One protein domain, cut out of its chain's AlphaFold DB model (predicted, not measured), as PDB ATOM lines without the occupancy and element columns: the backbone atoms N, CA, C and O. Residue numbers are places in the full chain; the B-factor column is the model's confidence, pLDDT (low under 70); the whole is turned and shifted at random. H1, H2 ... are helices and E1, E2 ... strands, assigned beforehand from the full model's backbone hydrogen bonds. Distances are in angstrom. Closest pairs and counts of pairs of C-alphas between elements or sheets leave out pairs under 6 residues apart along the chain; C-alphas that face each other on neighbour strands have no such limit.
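Overview. This is residues 113 to 208 of the 481 residues of an uncharacterized protein of Entomoplasma lucivorax (UniProt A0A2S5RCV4). A strongly twisted antiparallel sheet of four strands makes the body, with one long helix, H1, running past it and only grazing it, and a short helix, H2, next to E2. One long stretch has no named element, residues 113 to 126, which lead into H1. The printed part has 96 residues with two named helices and four named strands, in the chain order H1, E1, H2, E2, E3, E4; the sheet's order is E1, E2, E3, E4. The class is mixed, helices and strands, with 39 residues, under half, in named elements. The whole is compact, with a radius of gyration of the C-alphas of 12.9 A and spans of 35 by 28 by 20 A.

Arrangement. H1, residues 127 to 140, is on the sheet but only grazes it, with its residues 130 to 138. It is near E1, residues 151 to 154, with 6 pairs of C-alphas within 10 A. A tight link leads from E1 to H2, residues 156 to 159. H1 and H2 are close but not clearly touching; their closest C-alphas, those of Lys 127 and Leu 156, are 7.9 A apart. H2 is on the sheet at a height over the sheet of 7.0 A. The closest C-alphas of H2 and E2, residues 169 to 175, are those of Leu 156 and Val 171, 5.5 A apart. H2 lies over none of the strands, but only just: 2 of its 4 C-alphas fall on E2. Edge strand E1 and inner strand E2 are antiparallel at 155 degrees, with N 154 and O 172 at 2.8 A, within hydrogen-bond range. E2 forms a hairpin with E3, residues 184 to 188, where N 186 and O 171 are within hydrogen-bond range at 2.8 A. E3 forms a hairpin with edge strand E4, residues 193 to 197, with N 187 and O 194 within hydrogen-bond range at 2.8 A. E2, E3 and E4 are a meander, each strand the antiparallel neighbour of the one before. E1 is apart from E3 and E4. Every O i to N i+4 pair of H1 is within hydrogen-bond range; H2 is too short for such a pair, and its 1 pair of O i and N i+3 is within range.

Along the chain. H1 begins at C-alpha 127 (-7.553, 48.712, 73.197) and measures 20.7 A from first to last C-alpha. E2 measures 20.2 A from Gly 169 to Pro 175, E3 12.6 A, and E4 13.6 A, ending at C-alpha 197 (-13.679, 60.126, 90.555). E1 and H2 are shorter.

Size, cuts and confidence. The C-alphas of His 145 and Leu 208, the two farthest apart, are 37.8 A from each other. The printed part has no cut, and no link is long. Outside the named strands, residues 160 to 161 pair with residues 164 to 165, antiparallel. Mean pLDDT of the printed part is 91.2; residues 143 to 148 are under 70.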
ATOM      1  N   LEU A 113     -18.982  62.784  84.084       93.62
ATOM      2  CA  LEU A 113     -18.156  61.596  83.885       93.62
ATOM      3  C   LEU A 113     -17.788  60.913  85.209       93.62
ATOM      4  O   LEU A 113     -17.563  59.705  85.220       93.62
ATOM      5  N   GLY A 114     -17.765  61.638  86.331       93.88
ATOM      6  CA  GLY A 114     -17.478  61.071  87.651       93.88
ATOM      7  C   GLY A 114     -18.514  60.047  88.130       93.88
ATOM      8  O   GLY A 114     -18.228  59.261  89.031       93.88
ATOM      9  N   SER A 115     -19.703  60.019  87.520       92.94
ATOM     10  CA  SER A 115     -20.772  59.064  87.844       92.94
ATOM     11  C   SER A 115     -20.653  57.716  87.118       92.94
ATOM     12  O   SER A 115     -21.396  56.777  87.421       92.94
ATOM     13  N   ILE A 116     -19.724  57.599  86.164       92.75
ATOM     14  CA  ILE A 116     -19.557  56.403  85.338       92.75
ATOM     15  C   ILE A 116     -18.936  55.266  86.155       92.75
ATOM     16  O   ILE A 116     -18.037  55.462  86.968       92.75
ATOM     17  N   THR A 117     -19.395  54.037  85.903       94.50
ATOM     18  CA  THR A 117     -18.808  52.824  86.482       94.50
ATOM     19  C   THR A 117     -18.444  51.832  85.381       94.50
ATOM     20  O   THR A 117     -19.219  51.592  84.458       94.50
ATOM     21  N   ILE A 118     -17.239  51.264  85.470       95.38
ATOM     22  CA  ILE A 118     -16.706  50.262  84.540       95.38
ATOM     23  C   ILE A 118     -15.984  49.203  85.367       95.38
ATOM     24  O   ILE A 118     -15.031  49.522  86.082       95.38
ATOM     25  N   SER A 119     -16.417  47.947  85.270       95.56
ATOM     26  CA  SER A 119     -15.846  46.841  86.055       95.56
ATOM     27  C   SER A 119     -15.319  45.669  85.225       95.56
ATOM     28  O   SER A 119     -14.713  44.755  85.777       95.56
ATOM     29  N   ASP A 120     -15.578  45.656  83.918       95.81
ATOM     30  CA  ASP A 120     -15.371  44.517  83.018       95.81
ATOM     31  C   ASP A 120     -14.295  44.761  81.945       95.81
ATOM     32  O   ASP A 120     -14.325  44.123  80.885       95.81
ATOM     33  N   ILE A 121     -13.354  45.668  82.228       97.69
ATOM     34  CA  ILE A 121     -12.116  45.862  81.465       97.69
ATOM     35  C   ILE A 121     -10.960  45.240  82.245       97.69
ATOM     36  O   ILE A 121     -10.834  45.492  83.432       97.69
ATOM     37  N   ARG A 122     -10.104  44.449  81.601       96.50
ATOM     38  CA  ARG A 122      -8.959  43.792  82.260       96.50
ATOM     39  C   ARG A 122      -7.736  43.703  81.356       96.50
ATOM     40  O   ARG A 122      -7.841  43.831  80.137       96.50
ATOM     41  N   VAL A 123      -6.578  43.405  81.940       94.25
ATOM     42  CA  VAL A 123      -5.383  43.013  81.180       94.25
ATOM     43  C   VAL A 123      -5.727  41.839  80.253       94.25
ATOM     44  O   VAL A 123      -6.351  40.861  80.663       94.25
ATOM     45  N   GLY A 124      -5.326  41.954  78.990       95.75
ATOM     46  CA  GLY A 124      -5.658  41.042  77.898       95.75
ATOM     47  C   GLY A 124      -6.799  41.527  76.998       95.75
ATOM     48  O   GLY A 124      -6.882  41.072  75.856       95.75
ATOM     49  N   ASP A 125      -7.639  42.462  77.456       97.88
ATOM     50  CA  ASP A 125      -8.673  43.066  76.612       97.88
ATOM     51  C   ASP A 125      -8.059  43.940  75.510       97.88
ATOM     52  O   ASP A 125      -6.955  44.470  75.642       97.88
ATOM     53  N   SER A 126      -8.779  44.111  74.400       98.06
ATOM     54  CA  SER A 126      -8.301  44.948  73.301       98.06
ATOM     55  C   SER A 126      -8.409  46.436  73.640       98.06
ATOM     56  O   SER A 126      -9.363  46.875  74.285       98.06
ATOM     57  N   LYS A 127      -7.481  47.245  73.118       97.69
ATOM     58  CA  LYS A 127      -7.553  48.712  73.197       97.69
ATOM     59  C   LYS A 127      -8.905  49.219  72.678       97.69
ATOM     60  O   LYS A 127      -9.525  50.069  73.304       97.69
ATOM     61  N   VAL A 128      -9.392  48.648  71.574       97.31
ATOM     62  CA  VAL A 128     -10.688  48.989  70.958       97.31
ATOM     63  C   VAL A 128     -11.860  48.746  71.910       97.31
ATOM     64  O   VAL A 128     -12.744  49.590  71.990       97.31
ATOM     65  N   ARG A 129     -11.853  47.641  72.664       96.62
ATOM     66  CA  ARG A 129     -12.903  47.337  73.645       96.62
ATOM     67  C   ARG A 129     -12.990  48.406  74.735       96.62
ATOM     68  O   ARG A 129     -14.092  48.720  75.164       96.62
ATOM     69  N   VAL A 130     -11.860  48.981  75.158       96.62
ATOM     70  CA  VAL A 130     -11.846  50.081  76.140       96.62
ATOM     71  C   VAL A 130     -12.580  51.307  75.593       96.62
ATOM     72  O   VAL A 130     -13.477  51.808  76.263       96.62
ATOM     73  N   TYR A 131     -12.251  51.742  74.369       95.69
ATOM     74  CA  TYR A 131     -12.955  52.855  73.713       95.69
ATOM     75  C   TYR A 131     -14.442  52.559  73.558       95.69
ATOM     76  O   TYR A 131     -15.260  53.343  74.020       95.69
ATOM     77  N   GLN A 132     -14.791  51.391  73.007       94.69
ATOM     78  CA  GLN A 132     -16.185  50.983  72.817       94.69
ATOM     79  C   GLN A 132     -16.970  51.012  74.125       94.69
ATOM     80  O   GLN A 132     -18.086  51.512  74.155       94.69
ATOM     81  N   LYS A 133     -16.384  50.522  75.221       95.25
ATOM     82  CA  LYS A 133     -17.061  50.504  76.516       95.25
ATOM     83  C   LYS A 133     -17.320  51.912  77.051       95.25
ATOM     84  O   LYS A 133     -18.390  52.161  77.599       95.25
ATOM     85  N   ILE A 134     -16.353  52.816  76.905       93.75
ATOM     86  CA  ILE A 134     -16.511  54.219  77.301       93.75
ATOM     87  C   ILE A 134     -17.558  54.892  76.402       93.75
ATOM     88  O   ILE A 134     -18.481  55.516  76.918       93.75
ATOM     89  N   ASP A 135     -17.484  54.688  75.086       91.44
ATOM     90  CA  ASP A 135     -18.427  55.236  74.107       91.44
ATOM     91  C   ASP A 135     -19.868  54.760  74.330       91.44
ATOM     92  O   ASP A 135     -20.792  55.569  74.268       91.44
ATOM     93  N   GLU A 136     -20.073  53.469  74.606       90.81
ATOM     94  CA  GLU A 136     -21.386  52.879  74.902       90.81
ATOM     95  C   GLU A 136     -22.014  53.511  76.147       90.81
ATOM     96  O   GLU A 136     -23.207  53.826  76.157       90.81
ATOM     97  N   LEU A 137     -21.210  53.727  77.193       90.19
ATOM     98  CA  LEU A 137     -21.678  54.354  78.425       90.19
ATOM     99  C   LEU A 137     -22.025  55.825  78.207       90.19
ATOM    100  O   LEU A 137     -23.029  56.280  78.740       90.19
ATOM    101  N   LEU A 138     -21.260  56.554  77.392       87.12
ATOM    102  CA  LEU A 138     -21.563  57.950  77.060       87.12
ATOM    103  C   LEU A 138     -22.781  58.089  76.141       87.12
ATOM    104  O   LEU A 138     -23.595  58.989  76.339       87.12
ATOM    105  N   HIS A 139     -22.961  57.173  75.187       85.50
ATOM    106  CA  HIS A 139     -24.159  57.127  74.344       85.50
ATOM    107  C   HIS A 139     -25.435  56.893  75.151       85.50
ATOM    108  O   HIS A 139     -26.483  57.434  74.808       85.50
ATOM    109  N   TYR A 140     -25.365  56.124  76.239       83.25
ATOM    110  CA  TYR A 140     -26.517  55.933  77.120       83.25
ATOM    111  C   TYR A 140     -27.020  57.256  77.726       83.25
ATOM    112  O   TYR A 140     -28.213  57.394  77.978       83.25
ATOM    113  N   PHE A 141     -26.140  58.244  77.919       79.12
ATOM    114  CA  PHE A 141     -26.506  59.538  78.495       79.12
ATOM    115  C   PHE A 141     -26.984  60.583  77.474       79.12
ATOM    116  O   PHE A 141     -27.437  61.647  77.891       79.12
ATOM    117  N   SER A 142     -26.900  60.332  76.160       70.38
ATOM    118  CA  SER A 142     -27.256  61.346  75.153       70.38
ATOM    119  C   SER A 142     -28.729  61.394  74.760       70.38
ATOM    120  O   SER A 142     -29.080  62.254  73.956       70.38
ATOM    121  N   ASP A 143     -29.597  60.515  75.277       67.38
ATOM    122  CA  ASP A 143     -31.034  60.447  74.932       67.38
ATOM    123  C   ASP A 143     -31.317  60.533  73.408       67.38
ATOM    124  O   ASP A 143     -32.351  61.026  72.960       67.38
ATOM    125  N   GLY A 144     -30.391  60.033  72.578       62.88
ATOM    126  CA  GLY A 144     -30.518  60.044  71.117       62.88
ATOM    127  C   GLY A 144     -30.196  61.380  70.436       62.88
ATOM    128  O   GLY A 144     -30.468  61.531  69.246       62.88
ATOM    129  N   HIS A 145     -29.612  62.344  71.148       63.59
ATOM    130  CA  HIS A 145     -29.006  63.512  70.524       63.59
ATOM    131  C   HIS A 145     -27.650  63.132  69.902       63.59
ATOM    132  O   HIS A 145     -26.822  62.505  70.566       63.59
ATOM    133  N   ASP A 146     -27.410  63.555  68.653       61.22
ATOM    134  CA  ASP A 146     -26.101  63.519  67.970       61.22
ATOM    135  C   ASP A 146     -25.141  64.542  68.615       61.22
ATOM    136  O   ASP A 146     -24.659  65.488  67.992       61.22
ATOM    137  N   ILE A 147     -24.907  64.402  69.920       60.88
ATOM    138  CA  ILE A 147     -23.910  65.186  70.638       60.88
ATOM    139  C   ILE A 147     -22.580  64.500  70.396       60.88
ATOM    140  O   ILE A 147     -22.365  63.350  70.781       60.88
ATOM    141  N   TYR A 148     -21.669  65.224  69.760       69.94
ATOM    142  CA  TYR A 148     -20.302  64.769  69.618       69.94
ATOM    143  C   TYR A 148     -19.618  64.874  70.989       69.94
ATOM    144  O   TYR A 148     -19.175  65.946  71.413       69.94
ATOM    145  N   TRP A 149     -19.604  63.765  71.731       73.69
ATOM    146  CA  TRP A 149     -18.959  63.674  73.037       73.69
ATOM    147  C   TRP A 149     -17.447  63.770  72.872       73.69
ATOM    148  O   TRP A 149     -16.761  62.786  72.610       73.69
ATOM    149  N   ASN A 150     -16.914  64.974  73.038       84.56
ATOM    150  CA  ASN A 150     -15.474  65.169  73.084       84.56
ATOM    151  C   ASN A 150     -14.970  64.792  74.475       84.56
ATOM    152  O   ASN A 150     -15.200  65.532  75.430       84.56
ATOM    153  N   TYR A 151     -14.258  63.675  74.581       93.44
ATOM    154  CA  TYR A 151     -13.486  63.295  75.761       93.44
ATOM    155  C   TYR A 151     -12.070  62.881  75.348       93.44
ATOM    156  O   TYR A 151     -11.818  62.531  74.194       93.44
ATOM    157  N   GLU A 152     -11.138  62.927  76.292       94.88
ATOM    158  CA  GLU A 152      -9.761  62.488  76.089       94.88
ATOM    159  C   GLU A 152      -9.439  61.319  77.026       94.88
ATOM    160  O   GLU A 152      -9.777  61.346  78.213       94.88
ATOM    161  N   ILE A 153      -8.790  60.285  76.480       96.00
ATOM    162  CA  ILE A 153      -8.270  59.149  77.246       96.00
ATOM    163  C   ILE A 153      -6.755  59.297  77.376       96.00
ATOM    164  O   ILE A 153      -6.018  59.092  76.412       96.00
ATOM    165  N   LEU A 154      -6.278  59.582  78.584       96.81
ATOM    166  CA  LEU A 154      -4.855  59.732  78.874       96.81
ATOM    167  C   LEU A 154      -4.280  58.457  79.498       96.81
ATOM    168  O   LEU A 154      -4.854  57.884  80.422       96.81
ATOM    169  N   GLY A 155      -3.101  58.044  79.029       96.00
ATOM    170  CA  GLY A 155      -2.319  56.951  79.619       96.00
ATOM    171  C   GLY A 155      -2.639  55.544  79.119       96.00
ATOM    172  O   GLY A 155      -1.839  54.645  79.358       96.00
ATOM    173  N   LEU A 156      -3.728  55.342  78.369       96.75
ATOM    174  CA  LEU A 156      -4.077  54.025  77.816       96.75
ATOM    175  C   LEU A 156      -2.957  53.446  76.939       96.75
ATOM    176  O   LEU A 156      -2.659  52.259  77.028       96.75
ATOM    177  N   ASP A 157      -2.282  54.284  76.150       96.81
ATOM    178  CA  ASP A 157      -1.157  53.857  75.307       96.81
ATOM    179  C   ASP A 157       0.031  53.309  76.103       96.81
ATOM    180  O   ASP A 157       0.741  52.436  75.612       96.81
ATOM    181  N   ASN A 158       0.209  53.740  77.354       95.31
ATOM    182  CA  ASN A 158       1.263  53.213  78.221       95.31
ATOM    183  C   ASN A 158       0.969  51.775  78.681       95.31
ATOM    184  O   ASN A 158       1.880  51.072  79.125       95.31
ATOM    185  N   LEU A 159      -0.292  51.339  78.592       96.38
ATOM    186  CA  LEU A 159      -0.747  50.021  79.036       96.38
ATOM    187  C   LEU A 159      -0.861  49.008  77.892       96.38
ATOM    188  O   LEU A 159      -1.079  47.824  78.148       96.38
ATOM    189  N   VAL A 160      -0.725  49.445  76.640       96.69
ATOM    190  CA  VAL A 160      -0.980  48.623  75.451       96.69
ATOM    191  C   VAL A 160       0.321  48.070  74.870       96.69
ATOM    192  O   VAL A 160       1.301  48.790  74.698       96.69
ATOM    193  N   GLU A 161       0.309  46.788  74.502       96.12
ATOM    194  CA  GLU A 161       1.333  46.163  73.661       96.12
ATOM    195  C   GLU A 161       0.647  45.475  72.476       96.12
ATOM    196  O   GLU A 161      -0.227  44.616  72.628       96.12
ATOM    197  N   GLY A 162       0.986  45.905  71.258       96.00
ATOM    198  CA  GLY A 162       0.220  45.535  70.070       96.00
ATOM    199  C   GLY A 162      -1.193  46.131  70.104       96.00
ATOM    200  O   GLY A 162      -1.348  47.349  70.095       96.00
ATOM    201  N   ALA A 163      -2.222  45.279  70.102       96.56
ATOM    202  CA  ALA A 163      -3.631  45.697  70.113       96.56
ATOM    203  C   ALA A 163      -4.328  45.499  71.470       96.56
ATOM    204  O   ALA A 163      -5.497  45.865  71.609       96.56
ATOM    205  N   ASN A 164      -3.632  44.918  72.452       97.62
ATOM    206  CA  ASN A 164      -4.211  44.505  73.727       97.62
ATOM    207  C   ASN A 164      -3.584  45.269  74.892       97.62
ATOM    208  O   ASN A 164      -2.421  45.669  74.833       97.62
ATOM    209  N   ILE A 165      -4.351  45.426  75.965       97.12
ATOM    210  CA  ILE A 165      -3.851  45.885  77.256       97.12
ATOM    211  C   ILE A 165      -2.913  44.803  77.783       97.12
ATOM    212  O   ILE A 165      -3.352  43.709  78.130       97.12
ATOM    213  N   ALA A 166      -1.620  45.092  77.814       94.69
ATOM    214  CA  ALA A 166      -0.593  44.163  78.271       94.69
ATOM    215  C   ALA A 166      -0.180  44.413  79.725       94.69
ATOM    216  O   ALA A 166       0.412  43.537  80.350       94.69
ATOM    217  N   TYR A 167      -0.510  45.585  80.271       94.12
ATOM    218  CA  TYR A 167      -0.074  46.004  81.597       94.12
ATOM    219  C   TYR A 167      -1.241  46.540  82.421       94.12
ATOM    220  O   TYR A 167      -2.129  47.209  81.896       94.12
ATOM    221  N   ALA A 168      -1.215  46.260  83.722       94.38
ATOM    222  CA  ALA A 168      -2.105  46.903  84.678       94.38
ATOM    223  C   ALA A 168      -1.718  48.381  84.848       94.38
ATOM    224  O   ALA A 168      -0.564  48.764  84.634       94.38
ATOM    225  N   GLY A 169      -2.665  49.227  85.242       95.75
ATOM    226  CA  GLY A 169      -2.427  50.665  85.307       95.75
ATOM    227  C   GLY A 169      -3.655  51.493  85.618       95.75
ATOM    228  O   GLY A 169      -4.741  50.964  85.836       95.75
ATOM    229  N   SER A 170      -3.472  52.807  85.605       96.19
ATOM    230  CA  SER A 170      -4.557  53.776  85.580       96.19
ATOM    231  C   SER A 170      -4.620  54.486  84.235       96.19
ATOM    232  O   SER A 170      -3.608  54.747  83.584       96.19
ATOM    233  N   VAL A 171      -5.840  54.810  83.830       96.94
ATOM    234  CA  VAL A 171      -6.170  55.602  82.646       96.94
ATOM    235  C   VAL A 171      -7.069  56.741  83.100       96.94
ATOM    236  O   VAL A 171      -7.948  56.523  83.928       96.94
ATOM    237  N   HIS A 172      -6.866  57.954  82.597       97.25
ATOM    238  CA  HIS A 172      -7.768  59.067  82.906       97.25
ATOM    239  C   HIS A 172      -8.715  59.304  81.744       97.25
ATOM    240  O   HIS A 172      -8.274  59.346  80.598       97.25
ATOM    241  N   VAL A 173      -9.987  59.509  82.057       96.44
ATOM    242  CA  VAL A 173     -11.007  59.925  81.098       96.44
ATOM    243  C   VAL A 173     -11.494  61.304  81.515       96.44
ATOM    244  O   VAL A 173     -12.069  61.465  82.595       96.44
ATOM    245  N   ILE A 174     -11.207  62.302  80.678       95.56
ATOM    246  CA  ILE A 174     -11.478  63.715  80.963       95.56
ATOM    247  C   ILE A 174     -12.365  64.347  79.887       95.56
ATOM    248  O   ILE A 174     -12.309  63.933  78.727       95.56
ATOM    249  N   PRO A 175     -13.176  65.356  80.243       93.75
ATOM    250  CA  PRO A 175     -13.995  66.077  79.281       93.75
ATOM    251  C   PRO A 175     -13.111  66.911  78.341       93.75
ATOM    252  O   PRO A 175     -12.199  67.603  78.783       93.75
ATOM    253  N   ALA A 176     -13.415  66.878  77.045       91.81
ATOM    254  CA  ALA A 176     -12.791  67.689  75.995       91.81
ATOM    255  C   ALA A 176     -13.820  68.578  75.258       91.81
ATOM    256  O   ALA A 176     -13.577  69.061  74.153       91.81
ATOM    257  N   GLY A 177     -14.986  68.806  75.866       88.31
ATOM    258  CA  GLY A 177     -16.059  69.634  75.326       88.31
ATOM    259  C   GLY A 177     -17.024  70.093  76.418       88.31
ATOM    260  O   GLY A 177     -16.942  69.618  77.551       88.31
ATOM    261  N   PRO A 178     -17.945  71.011  76.094       87.12
ATOM    262  CA  PRO A 178     -18.739  71.696  77.106       87.12
ATOM    263  C   PRO A 178     -19.877  70.812  77.657       87.12
ATOM    264  O   PRO A 178     -20.367  71.048  78.756       87.12
ATOM    265  N   TYR A 179     -20.278  69.764  76.931       89.88
ATOM    266  CA  TYR A 179     -21.360  68.859  77.335       89.88
ATOM    267  C   TYR A 179     -20.948  67.846  78.416       89.88
ATOM    268  O   TYR A 179     -21.806  67.166  78.973       89.88
ATOM    269  N   LEU A 180     -19.653  67.730  78.720       91.62
ATOM    270  CA  LEU A 180     -19.126  66.816  79.730       91.62
ATOM    271  C   LEU A 180     -18.518  67.600  80.888       91.62
ATOM    272  O   LEU A 180     -17.864  68.622  80.696       91.62
ATOM    273  N   THR A 181     -18.700  67.090  82.098       93.31
ATOM    274  CA  THR A 181     -18.089  67.631  83.317       93.31
ATOM    275  C   THR A 181     -17.438  66.513  84.126       93.31
ATOM    276  O   THR A 181     -17.623  65.331  83.832       93.31
ATOM    277  N   GLY A 182     -16.629  66.885  85.119       94.44
ATOM    278  CA  GLY A 182     -15.945  65.928  85.985       94.44
ATOM    279  C   GLY A 182     -14.839  65.159  85.263       94.44
ATOM    280  O   GLY A 182     -14.058  65.732  84.508       94.44
ATOM    281  N   GLY A 183     -14.748  63.865  85.542       95.50
ATOM    282  CA  GLY A 183     -13.756  62.952  84.984       95.50
ATOM    283  C   GLY A 183     -13.595  61.737  85.886       95.50
ATOM    284  O   GLY A 183     -14.042  61.743  87.037       95.50
ATOM    285  N   PHE A 184     -12.934  60.698  85.387       96.56
ATOM    286  CA  PHE A 184     -12.642  59.529  86.208       96.56
ATOM    287  C   PHE A 184     -11.298  58.876  85.892       96.56
ATOM    288  O   PHE A 184     -10.763  58.982  84.787       96.56
ATOM    289  N   VAL A 185     -10.759  58.188  86.895       96.25
ATOM    290  CA  VAL A 185      -9.610  57.292  86.797       96.25
ATOM    291  C   VAL A 185     -10.133  55.870  86.647       96.25
ATOM    292  O   VAL A 185     -10.823  55.358  87.527       96.25
ATOM    293  N   LEU A 186      -9.793  55.224  85.538       96.56
ATOM    294  CA  LEU A 186     -10.035  53.810  85.296       96.56
ATOM    295  C   LEU A 186      -8.784  53.015  85.671       96.56
ATOM    296  O   LEU A 186      -7.797  53.014  84.936       96.56
ATOM    297  N   TRP A 187      -8.835  52.333  86.807       95.31
ATOM    298  CA  TRP A 187      -7.835  51.350  87.208       95.31
ATOM    299  C   TRP A 187      -8.120  50.026  86.506       95.31
ATOM    300  O   TRP A 187      -9.238  49.523  86.598       95.31
ATOM    301  N   ILE A 188      -7.128  49.472  85.815       95.06
ATOM    302  CA  ILE A 188      -7.209  48.215  85.065       95.06
ATOM    303  C   ILE A 188      -6.196  47.238  85.657       95.06
ATOM    304  O   ILE A 188      -5.013  47.564  85.766       95.06
ATOM    305  N   ASP A 189      -6.641  46.033  86.002       92.69
ATOM    306  CA  ASP A 189      -5.790  44.947  86.483       92.69
ATOM    307  C   ASP A 189      -6.120  43.609  85.786       92.69
ATOM    308  O   ASP A 189      -6.814  43.561  84.767       92.69
ATOM    309  N   HIS A 190      -5.564  42.501  86.281       88.62
ATOM    310  CA  HIS A 190      -5.779  41.172  85.698       88.62
ATOM    311  C   HIS A 190      -7.171  40.580  85.979       88.62
ATOM    312  O   HIS A 190      -7.599  39.671  85.264       88.62
ATOM    313  N   ILE A 191      -7.868  41.051  87.015       86.94
ATOM    314  CA  ILE A 191      -9.173  40.537  87.444       86.94
ATOM    315  C   ILE A 191     -10.339  41.405  86.955       86.94
ATOM    316  O   ILE A 191     -11.452  40.891  86.838       86.94
ATOM    317  N   GLY A 192     -10.102  42.675  86.621       93.44
ATOM    318  CA  GLY A 192     -11.120  43.604  86.150       93.44
ATOM    319  C   GLY A 192     -10.668  45.059  86.200       93.44
ATOM    320  O   GLY A 192      -9.480  45.380  86.114       93.44
ATOM    321  N   SER A 193     -11.654  45.946  86.322       96.06
ATOM    322  CA  SER A 193     -11.415  47.378  86.447       96.06
ATOM    323  C   SER A 193     -12.179  47.990  87.609       96.06
ATOM    324  O   SER A 193     -13.191  47.463  88.075       96.06
ATOM    325  N   LYS A 194     -11.701  49.144  88.066       95.38
ATOM    326  CA  LYS A 194     -12.371  49.981  89.058       95.38
ATOM    327  C   LYS A 194     -12.320  51.430  88.601       95.38
ATOM    328  O   LYS A 194     -11.304  51.882  88.083       95.38
ATOM    329  N   VAL A 195     -13.402  52.160  88.845       95.44
ATOM    330  CA  VAL A 195     -13.471  53.598  88.590       95.44
ATOM    331  C   VAL A 195     -13.341  54.381  89.897       95.44
ATOM    332  O   VAL A 195     -13.914  54.002  90.919       95.44
ATOM    333  N   GLU A 196     -12.581  55.471  89.856       94.88
ATOM    334  CA  GLU A 196     -12.497  56.484  90.910       94.88
ATOM    335  C   GLU A 196     -12.753  57.867  90.302       94.88
ATOM    336  O   GLU A 196     -12.331  58.134  89.179       94.88
ATOM    337  N   VAL A 197     -13.442  58.751  91.025       95.62
ATOM    338  CA  VAL A 197     -13.679  60.126  90.555       95.62
ATOM    339  C   VAL A 197     -12.338  60.835  90.398       95.62
ATOM    340  O   VAL A 197     -11.487  60.760  91.286       95.62
ATOM    341  N   LEU A 198     -12.150  61.527  89.276       93.88
ATOM    342  CA  LEU A 198     -10.944  62.306  89.037       93.88
ATOM    343  C   LEU A 198     -11.022  63.611  89.830       93.88
ATOM    344  O   LEU A 198     -11.795  64.509  89.496       93.88
ATOM    345  N   ASP A 199     -10.222  63.717  90.886       91.31
ATOM    346  CA  ASP A 199     -10.076  64.961  91.633       91.31
ATOM    347  C   ASP A 199      -9.004  65.880  91.010       91.31
ATOM    348  O   ASP A 199      -8.173  65.465  90.200       91.31
ATOM    349  N   ALA A 200      -9.009  67.160  91.391       84.38
ATOM    350  CA  ALA A 200      -8.054  68.149  90.878       84.38
ATOM    351  C   ALA A 200      -6.587  67.873  91.281       84.38
ATOM    352  O   ALA A 200      -5.679  68.534  90.781       84.38
ATOM    353  N   GLN A 201      -6.355  66.939  92.205       84.31
ATOM    354  CA  GLN A 201      -5.045  66.503  92.685       84.31
ATOM    355  C   GLN A 201      -4.686  65.096  92.184       84.31
ATOM    356  O   GLN A 201      -3.717  64.504  92.667       84.31
ATOM    357  N   ALA A 202      -5.442  64.555  91.224       83.75
ATOM    358  CA  ALA A 202      -5.225  63.211  90.740       83.75
ATOM    359  C   ALA A 202      -3.829  63.095  90.126       83.75
ATOM    360  O   ALA A 202      -3.420  63.882  89.268       83.75
ATOM    361  N   ASN A 203      -3.090  62.084  90.578       85.25
ATOM    362  CA  ASN A 203      -1.800  61.734  89.998       85.25
ATOM    363  C   ASN A 203      -1.972  61.411  88.512       85.25
ATOM    364  O   ASN A 203      -2.990  60.823  88.175       85.25
ATOM    365  N   PRO A 204      -0.990  61.706  87.641       90.62
ATOM    366  CA  PRO A 204      -1.071  61.334  86.229       90.62
ATOM    367  C   PRO A 204      -1.283  59.818  86.048       90.62
ATOM    368  O   PRO A 204      -0.925  59.053  86.947       90.62
ATOM    369  N   PRO A 205      -1.802  59.370  84.887       93.69
ATOM    370  CA  PRO A 205      -1.939  57.950  84.577       93.69
ATOM    371  C   PRO A 205      -0.625  57.184  84.780       93.69
ATOM    372  O   PRO A 205       0.429  57.618  84.305       93.69
ATOM    373  N   VAL A 206      -0.680  56.039  85.461       93.19
ATOM    374  CA  VAL A 206       0.491  55.219  85.803       93.19
ATOM    375  C   VAL A 206       0.355  53.825  85.206       93.19
ATOM    376  O   VAL A 206      -0.688  53.186  85.304       93.19
ATOM    377  N   LYS A 207       1.451  53.321  84.637       93.25
ATOM    378  CA  LYS A 207       1.642  51.899  84.340       93.25
ATOM    379  C   LYS A 207       2.139  51.195  85.603       93.25
ATOM    380  O   LYS A 207       3.200  51.556  86.106       93.25
ATOM    381  N   LEU A 208       1.395  50.208  86.098       92.38
ATOM    382  CA  LEU A 208       1.805  49.406  87.251       92.38
ATOM    383  C   LEU A 208       2.833  48.360  86.824       92.38
ATOM    384  O   LEU A 208       2.687  47.712  85.784       92.38
TER     385      LEU A 208